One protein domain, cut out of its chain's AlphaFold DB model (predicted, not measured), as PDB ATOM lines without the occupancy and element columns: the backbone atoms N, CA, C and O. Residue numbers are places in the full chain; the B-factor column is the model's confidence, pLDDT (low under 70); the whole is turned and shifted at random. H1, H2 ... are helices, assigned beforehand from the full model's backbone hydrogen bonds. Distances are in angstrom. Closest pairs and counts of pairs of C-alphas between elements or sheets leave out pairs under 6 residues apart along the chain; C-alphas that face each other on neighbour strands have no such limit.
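Overview. This is residues 271 to 321 of the 528 residues of the protein "AAA domain-domain-containing protein" of Yarrowia lipolytica (UniProt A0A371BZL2). One long helix, H1, runs along one side of a flat body, and after its last residue, Asp 288, a long link with no named element, residues 289 to 305, folds back to H2. The very short H2 packs on the earlier part of H1, and H3 lies beyond H2, away from H1. The printed part has 51 residues with three named helices, in the order H1, H2, H3, and no named strand; the class is all helix. The whole is compact, with a radius of gyration of the C-alphas of 10.6 A, and spans 30 by 27 by 14 A.

Along the chain. H1, residues 272 to 288, is 24.1 A from first to last C-alpha, from (-32.712, -34.425, 155.599) to (-26.848, -34.508, 132.225). H2 is residues 306 to 309, 4.9 A long. H3 is residues 313 to 319, 9.9 A long, with C-alpha 319 at (-44.144, -27.154, 140.756).

Arrangement. H1 touches H2 with residues 276 to 280 alone; their closest C-alphas, those of Asp 276 and Val 308, are 6.5 A apart. H2 and H3 are close but not clearly touching, with the C-alphas of Ala 309 and Gly 315 closest at 5.5 A. H1 and H3 are apart. In H1 and H3 every O i to N i+4 pair is within hydrogen-bond range; H2 is too short for such a pair, and its one O i to N i+3 pair is within range.

Size, cuts and confidence. The two C-alphas farthest apart, those of Glu 289 and Glu 302, are 30.0 A apart. The link from H1 to H2, residues 289 to 305, is long, and that from H2 to H3 is tight. The printed part has no cut. Its mean pLDDT is 74.5; residues 299 to 303, 309 to 310 and 313 to 321 are under 70, and H3 has a mean of 49.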
ATOM      1  N   SER A 271     -30.320 -38.034 157.914       88.94
ATOM      2  CA  SER A 271     -30.634 -36.602 157.963       88.94
ATOM      3  C   SER A 271     -31.243 -36.092 156.661       88.94
ATOM      4  O   SER A 271     -30.888 -36.547 155.571       88.94
ATOM      5  N   ASN A 272     -32.119 -35.084 156.767       86.31
ATOM      6  CA  ASN A 272     -32.712 -34.425 155.599       86.31
ATOM      7  C   ASN A 272     -31.645 -33.881 154.643       86.31
ATOM      8  O   ASN A 272     -31.743 -34.111 153.445       86.31
ATOM      9  N   ALA A 273     -30.589 -33.256 155.171       86.12
ATOM     10  CA  ALA A 273     -29.494 -32.722 154.364       86.12
ATOM     11  C   ALA A 273     -28.803 -33.803 153.511       86.12
ATOM     12  O   ALA A 273     -28.496 -33.561 152.346       86.12
ATOM     13  N   ALA A 274     -28.597 -35.008 154.057       88.31
ATOM     14  CA  ALA A 274     -28.000 -36.114 153.309       88.31
ATOM     15  C   ALA A 274     -28.939 -36.649 152.212       88.31
ATOM     16  O   ALA A 274     -28.486 -36.932 151.101       88.31
ATOM     17  N   VAL A 275     -30.243 -36.754 152.503       92.31
ATOM     18  CA  VAL A 275     -31.266 -37.129 151.511       92.31
ATOM     19  C   VAL A 275     -31.324 -36.090 150.387       92.31
ATOM     20  O   VAL A 275     -31.343 -36.454 149.210       92.31
ATOM     21  N   ASP A 276     -31.311 -34.804 150.731       89.12
ATOM     22  CA  ASP A 276     -31.414 -33.700 149.778       89.12
ATOM     23  C   ASP A 276     -30.173 -33.615 148.883       89.12
ATOM     24  O   ASP A 276     -30.308 -33.507 147.667       89.12
ATOM     25  N   GLU A 277     -28.970 -33.751 149.446       89.19
ATOM     26  CA  GLU A 277     -27.714 -33.774 148.684       89.19
ATOM     27  C   GLU A 277     -27.675 -34.926 147.668       89.19
ATOM     28  O   GLU A 277     -27.312 -34.732 146.504       89.19
ATOM     29  N   LEU A 278     -28.093 -36.131 148.071       90.62
ATOM     30  CA  LEU A 278     -28.189 -37.262 147.147       90.62
ATOM     31  C   LEU A 278     -29.254 -37.010 146.067       90.62
ATOM     32  O   LEU A 278     -29.006 -37.273 144.890       90.62
ATOM     33  N   THR A 279     -30.402 -36.442 146.447       91.69
ATOM     34  CA  THR A 279     -31.492 -36.084 145.524       91.69
ATOM     35  C   THR A 279     -31.021 -35.084 144.463       91.69
ATOM     36  O   THR A 279     -31.276 -35.288 143.275       91.69
ATOM     37  N   LYS A 280     -30.280 -34.037 144.860       89.38
ATOM     38  CA  LYS A 280     -29.683 -33.051 143.941       89.38
ATOM     39  C   LYS A 280     -28.758 -33.719 142.929       89.38
ATOM     40  O   LYS A 280     -28.868 -33.466 141.729       89.38
ATOM     41  N   ARG A 281     -27.862 -34.595 143.397       88.75
ATOM     42  CA  ARG A 281     -26.910 -35.308 142.530       88.75
ATOM     43  C   ARG A 281     -27.599 -36.254 141.561       88.75
ATOM     44  O   ARG A 281     -27.213 -36.280 140.398       88.75
ATOM     45  N   LEU A 282     -28.614 -36.988 142.014       89.81
ATOM     46  CA  LEU A 282     -29.420 -37.853 141.150       89.81
ATOM     47  C   LEU A 282     -30.136 -37.041 140.071       89.81
ATOM     48  O   LEU A 282     -29.996 -37.354 138.891       89.81
ATOM     49  N   LYS A 283     -30.825 -35.957 140.451       86.75
ATOM     50  CA  LYS A 283     -31.512 -35.075 139.497       86.75
ATOM     51  C   LYS A 283     -30.542 -34.518 138.454       86.75
ATOM     52  O   LYS A 283     -30.833 -34.577 137.263       86.75
ATOM     53  N   LYS A 284     -29.389 -34.003 138.893       86.25
ATOM     54  CA  LYS A 284     -28.350 -33.494 137.991       86.25
ATOM     55  C   LYS A 284     -27.860 -34.585 137.040       86.25
ATOM     56  O   LYS A 284     -27.804 -34.355 135.842       86.25
ATOM     57  N   HIS A 285     -27.563 -35.775 137.557       84.81
ATOM     58  CA  HIS A 285     -27.085 -36.887 136.741       84.81
ATOM     59  C   HIS A 285     -28.109 -37.325 135.687       84.81
ATOM     60  O   HIS A 285     -27.739 -37.584 134.545       84.81
ATOM     61  N   PHE A 286     -29.392 -37.399 136.049       86.06
ATOM     62  CA  PHE A 286     -30.455 -37.734 135.102       86.06
ATOM     63  C   PHE A 286     -30.620 -36.655 134.031       86.06
ATOM     64  O   PHE A 286     -30.794 -36.989 132.864       86.06
ATOM     65  N   LEU A 287     -30.483 -35.378 134.393       83.44
ATOM     66  CA  LEU A 287     -30.513 -34.279 133.432       83.44
ATOM     67  C   LEU A 287     -29.313 -34.315 132.470       83.44
ATOM     68  O   LEU A 287     -29.511 -34.242 131.258       83.44
ATOM     69  N   ASP A 288     -28.096 -34.468 133.001       83.75
ATOM     70  CA  ASP A 288     -26.848 -34.508 132.225       83.75
ATOM     71  C   ASP A 288     -26.870 -35.644 131.182       83.75
ATOM     72  O   ASP A 288     -26.367 -35.486 130.069       83.75
ATOM     73  N   GLU A 289     -27.490 -36.778 131.521       82.50
ATOM     74  CA  GLU A 289     -27.600 -37.954 130.649       82.50
ATOM     75  C   GLU A 289     -28.938 -38.057 129.894       82.50
ATOM     76  O   GLU A 289     -29.167 -39.043 129.195       82.50
ATOM     77  N   LYS A 290     -29.811 -37.044 129.990       85.31
ATOM     78  CA  LYS A 290     -31.143 -37.008 129.348       85.31
ATOM     79  C   LYS A 290     -32.027 -38.222 129.688       85.31
ATOM     80  O   LYS A 290     -32.745 -38.740 128.836       85.31
ATOM     81  N   LEU A 291     -31.972 -38.670 130.939       81.75
ATOM     82  CA  LEU A 291     -32.760 -39.780 131.472       81.75
ATOM     83  C   LEU A 291     -34.073 -39.267 132.081       81.75
ATOM     84  O   LEU A 291     -34.062 -38.383 132.936       81.75
ATOM     85  N   ASP A 292     -35.200 -39.863 131.690       83.25
ATOM     86  CA  ASP A 292     -36.538 -39.499 132.183       83.25
ATOM     87  C   ASP A 292     -36.980 -40.393 133.358       83.25
ATOM     88  O   ASP A 292     -37.899 -41.210 133.259       83.25
ATOM     89  N   TYR A 293     -36.275 -40.281 134.488       83.88
ATOM     90  CA  TYR A 293     -36.641 -40.974 135.727       83.88
ATOM     91  C   TYR A 293     -37.282 -40.021 136.735       83.88
ATOM     92  O   TYR A 293     -36.753 -38.956 137.055       83.88
ATOM     93  N   LYS A 294     -38.415 -40.446 137.306       81.88
ATOM     94  CA  LYS A 294     -39.136 -39.688 138.335       81.88
ATOM     95  C   LYS A 294     -38.501 -39.895 139.711       81.88
ATOM     96  O   LYS A 294     -38.269 -41.030 140.120       81.88
ATOM     97  N   ILE A 295     -38.289 -38.804 140.448       85.69
ATOM     98  CA  ILE A 295     -37.765 -38.815 141.823       85.69
ATOM     99  C   ILE A 295     -38.794 -38.175 142.752       85.69
ATOM    100  O   ILE A 295     -39.129 -37.013 142.549       85.69
ATOM    101  N   LEU A 296     -39.240 -38.893 143.788       84.75
ATOM    102  CA  LEU A 296     -40.114 -38.368 144.844       84.75
ATOM    103  C   LEU A 296     -39.343 -38.228 146.166       84.75
ATOM    104  O   LEU A 296     -38.840 -39.212 146.707       84.75
ATOM    105  N   ARG A 297     -39.299 -37.012 146.719       86.06
ATOM    106  CA  ARG A 297     -38.693 -36.688 148.019       86.06
ATOM    107  C   ARG A 297     -39.753 -36.661 149.124       86.06
ATOM    108  O   ARG A 297     -40.499 -35.700 149.272       86.06
ATOM    109  N   ILE A 298     -39.812 -37.698 149.955       80.25
ATOM    110  CA  ILE A 298     -40.764 -37.752 151.081       80.25
ATOM    111  C   ILE A 298     -40.180 -37.012 152.285       80.25
ATOM    112  O   ILE A 298     -39.164 -37.445 152.820       80.25
ATOM    113  N   GLY A 299     -40.804 -35.921 152.731       67.31
ATOM    114  CA  GLY A 299     -40.377 -35.149 153.902       67.31
ATOM    115  C   GLY A 299     -41.265 -33.929 154.147       67.31
ATOM    116  O   GLY A 299     -42.020 -33.527 153.261       67.31
ATOM    117  N   ARG A 300     -41.186 -33.336 155.348       60.41
ATOM    118  CA  ARG A 300     -41.863 -32.061 155.632       60.41
ATOM    119  C   ARG A 300     -41.212 -30.966 154.778       60.41
ATOM    120  O   ARG A 300     -40.000 -30.815 154.896       60.41
ATOM    121  N   PRO A 301     -41.963 -30.200 153.966       58.03
ATOM    122  CA  PRO A 301     -41.383 -29.214 153.048       58.03
ATOM    123  C   PRO A 301     -40.427 -28.208 153.702       58.03
ATOM    124  O   PRO A 301     -39.455 -27.805 153.085       58.03
ATOM    125  N   GLU A 302     -40.666 -27.859 154.964       59.19
ATOM    126  CA  GLU A 302     -39.873 -26.888 155.735       59.19
ATOM    127  C   GLU A 302     -38.504 -27.434 156.152       59.19
ATOM    128  O   GLU A 302     -37.568 -26.688 156.416       59.19
ATOM    129  N   SER A 303     -38.380 -28.760 156.188       65.94
ATOM    130  CA  SER A 303     -37.138 -29.466 156.490       65.94
ATOM    131  C   SER A 303     -36.425 -29.957 155.228       65.94
ATOM    132  O   SER A 303     -35.459 -30.712 155.342       65.94
ATOM    133  N   VAL A 304     -36.924 -29.596 154.041       70.19
ATOM    134  CA  VAL A 304     -36.380 -29.997 152.740       70.19
ATOM    135  C   VAL A 304     -35.709 -28.795 152.089       70.19
ATOM    136  O   VAL A 304     -36.272 -27.705 152.021       70.19
ATOM    137  N   HIS A 305     -34.509 -29.002 151.562       78.62
ATOM    138  CA  HIS A 305     -33.768 -27.970 150.856       78.62
ATOM    139  C   HIS A 305     -34.555 -27.440 149.644       78.62
ATOM    140  O   HIS A 305     -35.067 -28.207 148.828       78.62
ATOM    141  N   THR A 306     -34.576 -26.116 149.470       70.69
ATOM    142  CA  THR A 306     -35.351 -25.395 148.439       70.69
ATOM    143  C   THR A 306     -35.165 -25.950 147.023       70.69
ATOM    144  O   THR A 306     -36.143 -26.248 146.343       70.69
ATOM    145  N   GLU A 307     -33.919 -26.184 146.603       72.75
ATOM    146  CA  GLU A 307     -33.581 -26.796 145.305       72.75
ATOM    147  C   GLU A 307     -34.266 -28.136 145.010       72.75
ATOM    148  O   GLU A 307     -34.442 -28.460 143.844       72.75
ATOM    149  N   VAL A 308     -34.640 -28.927 146.020       76.69
ATOM    150  CA  VAL A 308     -35.323 -30.223 145.840       76.69
ATOM    151  C   VAL A 308     -36.734 -30.225 146.422       76.69
ATOM    152  O   VAL A 308     -37.434 -31.230 146.320       76.69
ATOM    153  N   ALA A 309     -37.196 -29.098 146.970       68.88
ATOM    154  CA  ALA A 309     -38.530 -28.966 147.542       68.88
ATOM    155  C   ALA A 309     -39.619 -29.296 146.516       68.88
ATOM    156  O   ALA A 309     -40.592 -29.960 146.858       68.88
ATOM    157  N   HIS A 310     -39.412 -28.930 145.248       67.31
ATOM    158  CA  HIS A 310     -40.300 -29.255 144.130       67.31
ATOM    159  C   HIS A 310     -40.438 -30.758 143.826       67.31
ATOM    160  O   HIS A 310     -41.385 -31.169 143.165       67.31
ATOM    161  N   LEU A 311     -39.515 -31.587 144.315       73.50
ATOM    162  CA  LEU A 311     -39.594 -33.044 144.208       73.50
ATOM    163  C   LEU A 311     -40.376 -33.666 145.370       73.50
ATOM    164  O   LEU A 311     -40.547 -34.881 145.410       73.50
ATOM    165  N   THR A 312     -40.824 -32.876 146.350       71.75
ATOM    166  CA  THR A 312     -41.687 -33.385 147.424       71.75
ATOM    167  C   THR A 312     -43.101 -33.623 146.926       71.75
ATOM    168  O   THR A 312     -43.476 -33.085 145.899       71.75
ATOM    169  N   LEU A 313     -43.931 -34.377 147.650       58.31
ATOM    170  CA  LEU A 313     -45.326 -34.564 147.234       58.31
ATOM    171  C   LEU A 313     -46.058 -33.215 147.088       58.31
ATOM    172  O   LEU A 313     -46.657 -32.941 146.053       58.31
ATOM    173  N   GLY A 314     -45.939 -32.338 148.093       53.84
ATOM    174  CA  GLY A 314     -46.503 -30.985 148.038       53.84
ATOM    175  C   GLY A 314     -45.819 -30.103 146.993       53.84
ATOM    176  O   GLY A 314     -46.481 -29.333 146.303       53.84
ATOM    177  N   GLY A 315     -44.505 -30.244 146.840       52.78
ATOM    178  CA  GLY A 315     -43.720 -29.528 145.847       52.78
ATOM    179  C   GLY A 315     -44.020 -29.944 144.421       52.78
ATOM    180  O   GLY A 315     -44.070 -29.077 143.577       52.78
ATOM    181  N   MET A 316     -44.301 -31.211 144.147       48.00
ATOM    182  CA  MET A 316     -44.732 -31.678 142.838       48.00
ATOM    183  C   MET A 316     -46.092 -31.077 142.526       48.00
ATOM    184  O   MET A 316     -46.240 -30.433 141.501       48.00
ATOM    185  N   ILE A 317     -47.044 -31.158 143.461       45.62
ATOM    186  CA  ILE A 317     -48.364 -30.515 143.330       45.62
ATOM    187  C   ILE A 317     -48.235 -28.999 143.058       45.62
ATOM    188  O   ILE A 317     -49.039 -28.439 142.324       45.62
ATOM    189  N   THR A 318     -47.203 -28.355 143.615       45.59
ATOM    190  CA  THR A 318     -46.893 -26.918 143.478       45.59
ATOM    191  C   THR A 318     -46.121 -26.566 142.193       45.59
ATOM    192  O   THR A 318     -46.408 -25.565 141.553       45.59
ATOM    193  N   PHE A 319     -45.127 -27.372 141.826       37.69
ATOM    194  CA  PHE A 319     -44.144 -27.154 140.756       37.69
ATOM    195  C   PHE A 319     -44.593 -27.745 139.422       37.69
ATOM    196  O   PHE A 319     -44.030 -27.419 138.382       37.69
ATOM    197  N   PHE A 320     -45.643 -28.572 139.414       37.72
ATOM    198  CA  PHE A 320     -46.262 -29.063 138.182       37.72
ATOM    199  C   PHE A 320     -46.757 -27.939 137.247       37.72
ATOM    200  O   PHE A 320     -47.079 -28.238 136.104       37.72
ATOM    201  N   TYR A 321     -46.751 -26.667 137.665       43.44
ATOM    202  CA  TYR A 321     -47.239 -25.534 136.873       43.44
ATOM    203  C   TYR A 321     -46.154 -24.513 136.456       43.44
ATOM    204  O   TYR A 321     -46.500 -23.417 136.027       43.44
TER     205      TYR A 321